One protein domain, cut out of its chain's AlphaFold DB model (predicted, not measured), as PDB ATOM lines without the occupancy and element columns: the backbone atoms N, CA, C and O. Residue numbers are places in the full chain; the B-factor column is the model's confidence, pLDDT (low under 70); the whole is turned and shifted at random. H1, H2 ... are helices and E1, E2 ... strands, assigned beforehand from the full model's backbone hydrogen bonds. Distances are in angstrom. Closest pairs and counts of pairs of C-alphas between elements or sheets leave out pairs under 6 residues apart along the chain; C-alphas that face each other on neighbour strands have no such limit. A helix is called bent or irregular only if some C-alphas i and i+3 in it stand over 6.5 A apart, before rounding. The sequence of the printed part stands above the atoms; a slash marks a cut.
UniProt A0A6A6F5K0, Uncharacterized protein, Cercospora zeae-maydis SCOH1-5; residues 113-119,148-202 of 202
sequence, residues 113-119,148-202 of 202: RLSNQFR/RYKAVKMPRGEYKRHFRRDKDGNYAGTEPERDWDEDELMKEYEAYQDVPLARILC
ATOM      1  N   ARG A 113     196.299 178.116 270.536       89.00
ATOM      2  CA  ARG A 113     195.776 177.965 271.897       89.00
ATOM      3  C   ARG A 113     196.119 179.202 272.724       89.00
ATOM      4  O   ARG A 113     197.293 179.536 272.835       89.00
ATOM      5  N   LEU A 114     195.114 179.823 273.330       87.81
ATOM      6  CA  LEU A 114     195.279 181.020 274.150       87.81
ATOM      7  C   LEU A 114     195.491 180.670 275.629       87.81
ATOM      8  O   LEU A 114     194.820 179.781 276.176       87.81
ATOM      9  N   SER A 115     196.389 181.394 276.294       82.31
ATOM     10  CA  SER A 115     196.461 181.448 277.752       82.31
ATOM     11  C   SER A 115     195.472 182.476 278.278       82.31
ATOM     12  O   SER A 115     195.512 183.648 277.932       82.31
ATOM     13  N   ASN A 116     194.563 182.056 279.155       70.69
ATOM     14  CA  ASN A 116     193.688 182.999 279.842       70.69
ATOM     15  C   ASN A 116     194.310 183.356 281.201       70.69
ATOM     16  O   ASN A 116     194.181 182.599 282.170       70.69
ATOM     17  N   GLN A 117     194.992 184.502 281.284       64.19
ATOM     18  CA  GLN A 117     195.558 184.993 282.546       64.19
ATOM     19  C   GLN A 117     194.489 185.515 283.525       64.19
ATOM     20  O   GLN A 117     194.706 185.488 284.739       64.19
ATOM     21  N   PHE A 118     193.302 185.899 283.038       56.72
ATOM     22  CA  PHE A 118     192.216 186.474 283.847       56.72
ATOM     23  C   PHE A 118     191.557 185.482 284.816       56.72
ATOM     24  O   PHE A 118     190.725 185.868 285.636       56.72
ATOM     25  N   ARG A 119     191.936 184.198 284.779       55.03
ATOM     26  CA  ARG A 119     191.362 183.148 285.638       55.03
ATOM     27  C   ARG A 119     192.293 182.636 286.737       55.03
ATOM     28  O   ARG A 119     191.952 181.667 287.409       55.03
ATOM     29  N   ARG A 148     189.475 179.221 274.322       76.69
ATOM     30  CA  ARG A 148     190.757 178.495 274.399       76.69
ATOM     31  C   ARG A 148     191.522 178.479 273.090       76.69
ATOM     32  O   ARG A 148     192.723 178.227 273.132       76.69
ATOM     33  N   TYR A 149     190.852 178.667 271.956       85.88
ATOM     34  CA  TYR A 149     191.478 178.561 270.644       85.88
ATOM     35  C   TYR A 149     190.999 179.673 269.724       85.88
ATOM     36  O   TYR A 149     189.800 179.869 269.564       85.88
ATOM     37  N   LYS A 150     191.938 180.344 269.058       89.12
ATOM     38  CA  LYS A 150     191.640 181.400 268.091       89.12
ATOM     39  C   LYS A 150     192.252 181.070 266.741       89.12
ATOM     40  O   LYS A 150     193.412 180.674 266.661       89.12
ATOM     41  N   ALA A 151     191.456 181.208 265.686       90.25
ATOM     42  CA  ALA A 151     191.944 181.110 264.319       90.25
ATOM     43  C   ALA A 151     192.538 182.461 263.905       90.25
ATOM     44  O   ALA A 151     191.848 183.476 263.952       90.25
ATOM     45  N   VAL A 152     193.811 182.466 263.518       92.25
ATOM     46  CA  VAL A 152     194.568 183.669 263.159       92.25
ATOM     47  C   VAL A 152     195.282 183.426 261.837       92.25
ATOM     48  O   VAL A 152     195.871 182.365 261.622       92.25
ATOM     49  N   LYS A 153     195.212 184.407 260.933       93.06
ATOM     50  CA  LYS A 153     196.043 184.426 259.723       93.06
ATOM     51  C   LYS A 153     197.463 184.854 260.072       93.06
ATOM     52  O   LYS A 153     197.629 185.886 260.713       93.06
ATOM     53  N   MET A 154     198.464 184.097 259.641       93.44
ATOM     54  CA  MET A 154     199.875 184.438 259.846       93.44
ATOM     55  C   MET A 154     200.754 183.839 258.740       93.44
ATOM     56  O   MET A 154     200.339 182.866 258.107       93.44
ATOM     57  N   PRO A 155     201.962 184.376 258.502       93.50
ATOM     58  CA  PRO A 155     202.915 183.770 257.580       93.50
ATOM     59  C   PRO A 155     203.333 182.367 258.031       93.50
ATOM     60  O   PRO A 155     203.496 182.088 259.224       93.50
ATOM     61  N   ARG A 156     203.563 181.474 257.070       91.31
ATOM     62  CA  ARG A 156     203.995 180.096 257.324       91.31
ATOM     63  C   ARG A 156     205.344 180.032 258.044       91.31
ATOM     64  O   ARG A 156     205.544 179.139 258.867       91.31
ATOM     65  N   GLY A 157     206.246 180.971 257.775       91.38
ATOM     66  CA  GLY A 157     207.515 181.117 258.482       91.38
ATOM     67  C   GLY A 157     207.312 181.372 259.976       91.38
ATOM     68  O   GLY A 157     207.923 180.695 260.801       91.38
ATOM     69  N   GLU A 158     206.384 182.261 260.332       92.38
ATOM     70  CA  GLU A 158     206.051 182.567 261.731       92.38
ATOM     71  C   GLU A 158     205.410 181.368 262.434       92.38
ATOM     72  O   GLU A 158     205.789 181.006 263.550       92.38
ATOM     73  N   TYR A 159     204.523 180.651 261.737       91.75
ATOM     74  CA  TYR A 159     203.990 179.384 262.233       91.75
ATOM     75  C   TYR A 159     205.094 178.364 262.525       91.75
ATOM     76  O   TYR A 159     205.106 177.738 263.589       91.75
ATOM     77  N   LYS A 160     206.050 178.206 261.603       91.75
ATOM     78  CA  LYS A 160     207.170 177.277 261.773       91.75
ATOM     79  C   LYS A 160     208.041 177.625 262.981       91.75
ATOM     80  O   LYS A 160     208.579 176.712 263.605       91.75
ATOM     81  N   ARG A 161     208.177 178.915 263.298       92.31
ATOM     82  CA  ARG A 161     208.970 179.404 264.432       92.31
ATOM     83  C   ARG A 161     208.279 179.159 265.763       92.31
ATOM     84  O   ARG A 161     208.918 178.608 266.651       92.31
ATOM     85  N   HIS A 162     207.004 179.531 265.880       89.88
ATOM     86  CA  HIS A 162     206.321 179.617 267.175       89.88
ATOM     87  C   HIS A 162     205.333 178.488 267.464       89.88
ATOM     88  O   HIS A 162     205.031 178.245 268.627       89.88
ATOM     89  N   PHE A 163     204.815 177.801 266.444       90.12
ATOM     90  CA  PHE A 163     203.670 176.890 266.593       90.12
ATOM     91  C   PHE A 163     203.888 175.505 265.975       90.12
ATOM     92  O   PHE A 163     203.005 174.645 266.053       90.12
ATOM     93  N   ARG A 164     205.054 175.263 265.370       90.69
ATOM     94  CA  ARG A 164     205.395 173.974 264.766       90.69
ATOM     95  C   ARG A 164     205.413 172.867 265.811       90.69
ATOM     96  O   ARG A 164     206.067 172.976 266.847       90.69
ATOM     97  N   ARG A 165     204.747 171.763 265.481       90.19
ATOM     98  CA  ARG A 165     204.771 170.526 266.264       90.19
ATOM     99  C   ARG A 165     205.299 169.372 265.427       90.19
ATOM    100  O   ARG A 165     205.167 169.381 264.201       90.19
ATOM    101  N   ASP A 166     205.951 168.422 266.082       91.75
ATOM    102  CA  ASP A 166     206.385 167.176 265.456       91.75
ATOM    103  C   ASP A 166     205.204 166.202 265.260       91.75
ATOM    104  O   ASP A 166     204.048 166.508 265.566       91.75
ATOM    105  N   LYS A 167     205.493 165.015 264.714       90.44
ATOM    106  CA  LYS A 167     204.491 163.957 264.497       90.44
ATOM    107  C   LYS A 167     203.949 163.381 265.807       90.44
ATOM    108  O   LYS A 167     202.835 162.864 265.821       90.44
ATOM    109  N   ASP A 168     204.726 163.489 266.878       90.62
ATOM    110  CA  ASP A 168     204.402 163.000 268.214       90.62
ATOM    111  C   ASP A 168     203.638 164.059 269.043       90.62
ATOM    112  O   ASP A 168     203.182 163.785 270.152       90.62
ATOM    113  N   GLY A 169     203.433 165.259 268.484       85.00
ATOM    114  CA  GLY A 169     202.711 166.374 269.090       85.00
ATOM    115  C   GLY A 169     203.550 167.271 270.008       85.00
ATOM    116  O   GLY A 169     202.984 168.191 270.615       85.00
ATOM    117  N   ASN A 170     204.863 167.045 270.097       88.50
ATOM    118  CA  ASN A 170     205.797 167.868 270.860       88.50
ATOM    119  C   ASN A 170     206.140 169.156 270.112       88.50
ATOM    120  O   ASN A 170     206.089 169.236 268.881       88.50
ATOM    121  N   TYR A 171     206.512 170.174 270.881       88.44
ATOM    122  CA  TYR A 171     206.964 171.446 270.348       88.44
ATOM    123  C   TYR A 171     208.263 171.275 269.547       88.44
ATOM    124  O   TYR A 171     209.249 170.745 270.051       88.44
ATOM    125  N   ALA A 172     208.254 171.735 268.296       87.56
ATOM    126  CA  ALA A 172     209.383 171.655 267.368       87.56
ATOM    127  C   ALA A 172     209.640 172.999 266.661       87.56
ATOM    128  O   ALA A 172     210.147 173.031 265.534       87.56
ATOM    129  N   GLY A 173     209.220 174.097 267.294       86.00
ATOM    130  CA  GLY A 173     209.523 175.453 266.857       86.00
ATOM    131  C   GLY A 173     210.987 175.819 267.093       86.00
ATOM    132  O   GLY A 173     211.702 175.150 267.840       86.00
ATOM    133  N   THR A 174     211.439 176.871 266.417       88.06
ATOM    134  CA  THR A 174     212.795 177.418 266.592       88.06
ATOM    135  C   THR A 174     212.896 178.268 267.861       88.06
ATOM    136  O   THR A 174     213.962 178.360 268.461       88.06
ATOM    137  N   GLU A 175     211.787 178.889 268.255       89.88
ATOM    138  CA  GLU A 175     211.687 179.777 269.414       89.88
ATOM    139  C   GLU A 175     211.287 178.988 270.672       89.88
ATOM    140  O   GLU A 175     210.836 177.854 270.559       89.88
ATOM    141  N   PRO A 176     211.458 179.514 271.896       87.19
ATOM    142  CA  PRO A 176     210.985 178.819 273.089       87.19
ATOM    143  C   PRO A 176     209.452 178.717 273.098       87.19
ATOM    144  O   PRO A 176     208.750 179.662 272.729       87.19
ATOM    145  N   GLU A 177     208.925 177.579 273.568       86.31
ATOM    146  CA  GLU A 177     207.482 177.420 273.771       86.31
ATOM    147  C   GLU A 177     207.003 178.461 274.789       86.31
ATOM    148  O   GLU A 177     207.446 178.495 275.941       86.31
ATOM    149  N   ARG A 178     206.105 179.335 274.338       86.19
ATOM    150  CA  ARG A 178     205.506 180.399 275.136       86.19
ATOM    151  C   ARG A 178     203.988 180.339 275.003       86.19
ATOM    152  O   ARG A 178     203.450 180.032 273.940       86.19
ATOM    153  N   ASP A 179     203.325 180.672 276.100       86.12
ATOM    154  CA  ASP A 179     201.889 180.897 276.159       86.12
ATOM    155  C   ASP A 179     201.526 182.259 275.539       86.12
ATOM    156  O   ASP A 179     202.144 183.278 275.858       86.12
ATOM    157  N   TRP A 180     200.536 182.261 274.642       87.94
ATOM    158  CA  TRP A 180     200.081 183.453 273.927       87.94
ATOM    159  C   TRP A 180     198.762 183.962 274.492       87.94
ATOM    160  O   TRP A 180     197.772 183.224 274.543       87.94
ATOM    161  N   ASP A 181     198.728 185.244 274.837       89.81
ATOM    162  CA  ASP A 181     197.488 185.934 275.169       89.81
ATOM    163  C   ASP A 181     196.793 186.439 273.898       89.81
ATOM    164  O   ASP A 181     197.423 186.658 272.861       89.81
ATOM    165  N   GLU A 182     195.474 186.631 273.967       87.94
ATOM    166  CA  GLU A 182     194.687 187.069 272.809       87.94
ATOM    167  C   GLU A 182     195.132 188.438 272.286       87.94
ATOM    168  O   GLU A 182     195.270 188.617 271.075       87.94
ATOM    169  N   ASP A 183     195.387 189.373 273.200       88.62
ATOM    170  CA  ASP A 183     195.796 190.737 272.870       88.62
ATOM    171  C   ASP A 183     197.193 190.765 272.238       88.62
ATOM    172  O   ASP A 183     197.418 191.487 271.268       88.62
ATOM    173  N   GLU A 184     198.123 189.946 272.744       89.94
ATOM    174  CA  GLU A 184     199.472 189.815 272.182       89.94
ATOM    175  C   GLU A 184     199.425 189.206 270.778       89.94
ATOM    176  O   GLU A 184     200.035 189.731 269.849       89.94
ATOM    177  N   LEU A 185     198.648 188.132 270.612       90.25
ATOM    178  CA  LEU A 185     198.502 187.440 269.336       90.25
ATOM    179  C   LEU A 185     197.863 188.341 268.272       90.25
ATOM    180  O   LEU A 185     198.303 188.356 267.124       90.25
ATOM    181  N   MET A 186     196.827 189.098 268.644       90.19
ATOM    182  CA  MET A 186     196.187 190.038 267.727       90.19
ATOM    183  C   MET A 186     197.118 191.186 267.378       90.19
ATOM    184  O   MET A 186     197.266 191.479 266.202       90.19
ATOM    185  N   LYS A 187     197.799 191.785 268.356       92.06
ATOM    186  CA  LYS A 187     198.721 192.897 268.108       92.06
ATOM    187  C   LYS A 187     199.825 192.541 267.108       92.06
ATOM    188  O   LYS A 187     200.186 193.380 266.288       92.06
ATOM    189  N   GLU A 188     200.341 191.314 267.164       90.69
ATOM    190  CA  GLU A 188     201.417 190.868 266.274       90.69
ATOM    191  C   GLU A 188     200.910 190.539 264.858       90.69
ATOM    192  O   GLU A 188     201.559 190.858 263.862       90.69
ATOM    193  N   TYR A 189     199.730 189.915 264.750       91.44
ATOM    194  CA  TYR A 189     199.225 189.362 263.486       91.44
ATOM    195  C   TYR A 189     197.999 190.088 262.910       91.44
ATOM    196  O   TYR A 189     197.397 189.601 261.947       91.44
ATOM    197  N   GLU A 190     197.620 191.252 263.446       91.81
ATOM    198  CA  GLU A 190     196.486 192.058 262.965       91.81
ATOM    199  C   GLU A 190     196.633 192.399 261.480       91.81
ATOM    200  O   GLU A 190     195.693 192.217 260.706       91.81
ATOM    201  N   ALA A 191     197.848 192.763 261.060       90.12
ATOM    202  CA  ALA A 191     198.166 193.145 259.684       90.12
ATOM    203  C   ALA A 191     197.804 192.070 258.640       90.12
ATOM    204  O   ALA A 191     197.542 192.384 257.479       90.12
ATOM    205  N   TYR A 192     197.775 190.796 259.039       89.31
ATOM    206  CA  TYR A 192     197.468 189.681 258.145       89.31
ATOM    207  C   TYR A 192     195.981 189.313 258.129       89.31
ATOM    208  O   TYR A 192     195.554 188.563 257.246       89.31
ATOM    209  N   GLN A 193     195.168 189.834 259.058       89.44
ATOM    210  CA  GLN A 193     193.747 189.481 259.132       89.44
ATOM    211  C   GLN A 193     192.949 190.023 257.941       89.44
ATOM    212  O   GLN A 193     192.073 189.316 257.426       89.44
ATOM    213  N   ASP A 194     193.328 191.192 257.426       88.94
ATOM    214  CA  ASP A 194     192.668 191.852 256.294       88.94
ATOM    215  C   ASP A 194     192.980 191.211 254.934       88.94
ATOM    216  O   ASP A 194     192.352 191.528 253.920       88.94
ATOM    217  N   VAL A 195     193.930 190.271 254.879       86.00
ATOM    218  CA  VAL A 195     194.315 189.641 253.616       86.00
ATOM    219  C   VAL A 195     193.157 188.793 253.073       86.00
ATOM    220  O   VAL A 195     192.633 187.921 253.783       86.00
ATOM    221  N   PRO A 196     192.738 189.007 251.809       83.94
ATOM    222  CA  PRO A 196     191.611 188.291 251.230       83.94
ATOM    223  C   PRO A 196     191.911 186.795 251.124       83.94
ATOM    224  O   PRO A 196     192.991 186.395 250.691       83.94
ATOM    225  N   LEU A 197     190.912 185.965 251.443       76.81
ATOM    226  CA  LEU A 197     191.031 184.499 251.434       76.81
ATOM    227  C   LEU A 197     191.478 183.938 250.073       76.81
ATOM    228  O   LEU A 197     192.125 182.903 250.025       76.81
ATOM    229  N   ALA A 198     191.194 184.644 248.974       71.88
ATOM    230  CA  ALA A 198     191.613 184.252 247.627       71.88
ATOM    231  C   ALA A 198     193.143 184.208 247.428       71.88
ATOM    232  O   ALA A 198     193.607 183.632 246.450       71.88
ATOM    233  N   ARG A 199     193.925 184.832 248.321       67.56
ATOM    234  CA  ARG A 199     195.397 184.808 248.300       67.56
ATOM    235  C   ARG A 199     196.003 183.757 249.233       67.56
ATOM    236  O   ARG A 199     197.219 183.619 249.259       67.56
ATOM    237  N   ILE A 200     195.181 183.046 250.003       68.25
ATOM    238  CA  ILE A 200     195.639 182.026 250.948       68.25
ATOM    239  C   ILE A 200     195.853 180.727 250.170       68.25
ATOM    240  O   ILE A 200     194.911 180.155 249.617       68.25
ATOM    241  N   LEU A 201     197.104 180.279 250.098       61.88
ATOM    242  CA  LEU A 201     197.465 179.007 249.484       61.88
ATOM    243  C   LEU A 201     197.232 177.890 250.511       61.88
ATOM    244  O   LEU A 201     198.031 177.696 251.421       61.88
ATOM    245  N   CYS A 202     196.095 177.199 250.384       51.22
ATOM    246  CA  CYS A 202     195.750 176.019 251.190       51.22
ATOM    247  C   CYS A 202     196.487 174.757 250.745       51.22
ATOM    248  O   CYS A 202     196.468 174.519 249.515       51.22
TER     249      CYS A 202
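AT A GLANCE: This is residues 113 to 119 and 148 to 202 of the 202 residues of an uncharacterized protein of Cercospora zeae-maydis SCOH1-5 (UniProt A0A6A6F5K0). The domain is an open, flattened ring: the strand E1 and the helix H2 lie beside each other along one side, the short helix H1 lies on the other side, and the long loop of residues 163 to 181 leads from H1 back round to H2. The two end stretches, residues 113 to 119 and 194 to 202, reach toward opposite ends of the model. The printed part has 62 residues with one named strand and two named helices, in the order E1, H1, H2; its class is mixed, helices and strands, with under half of the residues in named elements. It is only just loose, close to compact, with a radius of gyration of the C-alphas of 12.8 A. The C-alphas span 33 by 32 by 17 A, an outline that is only just flat.

HOW THE PARTS SIT: Residues 113 to 119 hold no named element. After the cut comes the strand E1, residues 149 to 155, which pairs with no named strand. A tight link, with no residue between, joins it to the helix H1, residues 156 to 162, and these two meet only through their link. A long link of 19 residues leads from H1 to the helix H2, residues 182 to 193. H1 and H2 are apart. H2 and E1 have 9 pairs of C-alphas within 8 A; the closest C-alphas are those of Lys 153 and Gln 193, 5.6 A apart, and the centres are 8.4 A apart. In H1 every O i to N i+4 pair is within hydrogen-bond range; in H2, 5 of 8 are. H2 is irregular: C-alphas 188 and 191 are 7.7 A apart.

IN THESE COORDINATES: E1 runs from Tyr 149, with its C-alpha at (191.478, 178.561, 270.644), to Pro 155, and is 18.1 A from first to last C-alpha. H1 runs from Arg 156, with its C-alpha at (203.995, 180.096, 257.324), to His 162, and is 10.1 A long by the same measure. H2, the longest helix with 12 residues, runs from Glu 182 to Gln 193, whose C-alpha is at (193.747, 189.481, 259.132), over 13.9 A.

THE WHOLE: The two C-alphas farthest apart are those of Arg 119 and Ala 198, at 38.0 A, and the first and last printed C-alphas, of Arg 113 and Cys 202, are 20.8 A apart. Residues 120 to 147 are not printed; C-alphas 119 and 148 are 12.2 A apart across this cut. The C-alphas of residues 163 to 181 lie 6 to 19 A from the mean of the C-alphas. The mean pLDDT of the printed part is 85.2, and residues 117 to 119 and 199 to 202 are under 70. Cys 202 is the chain's last residue.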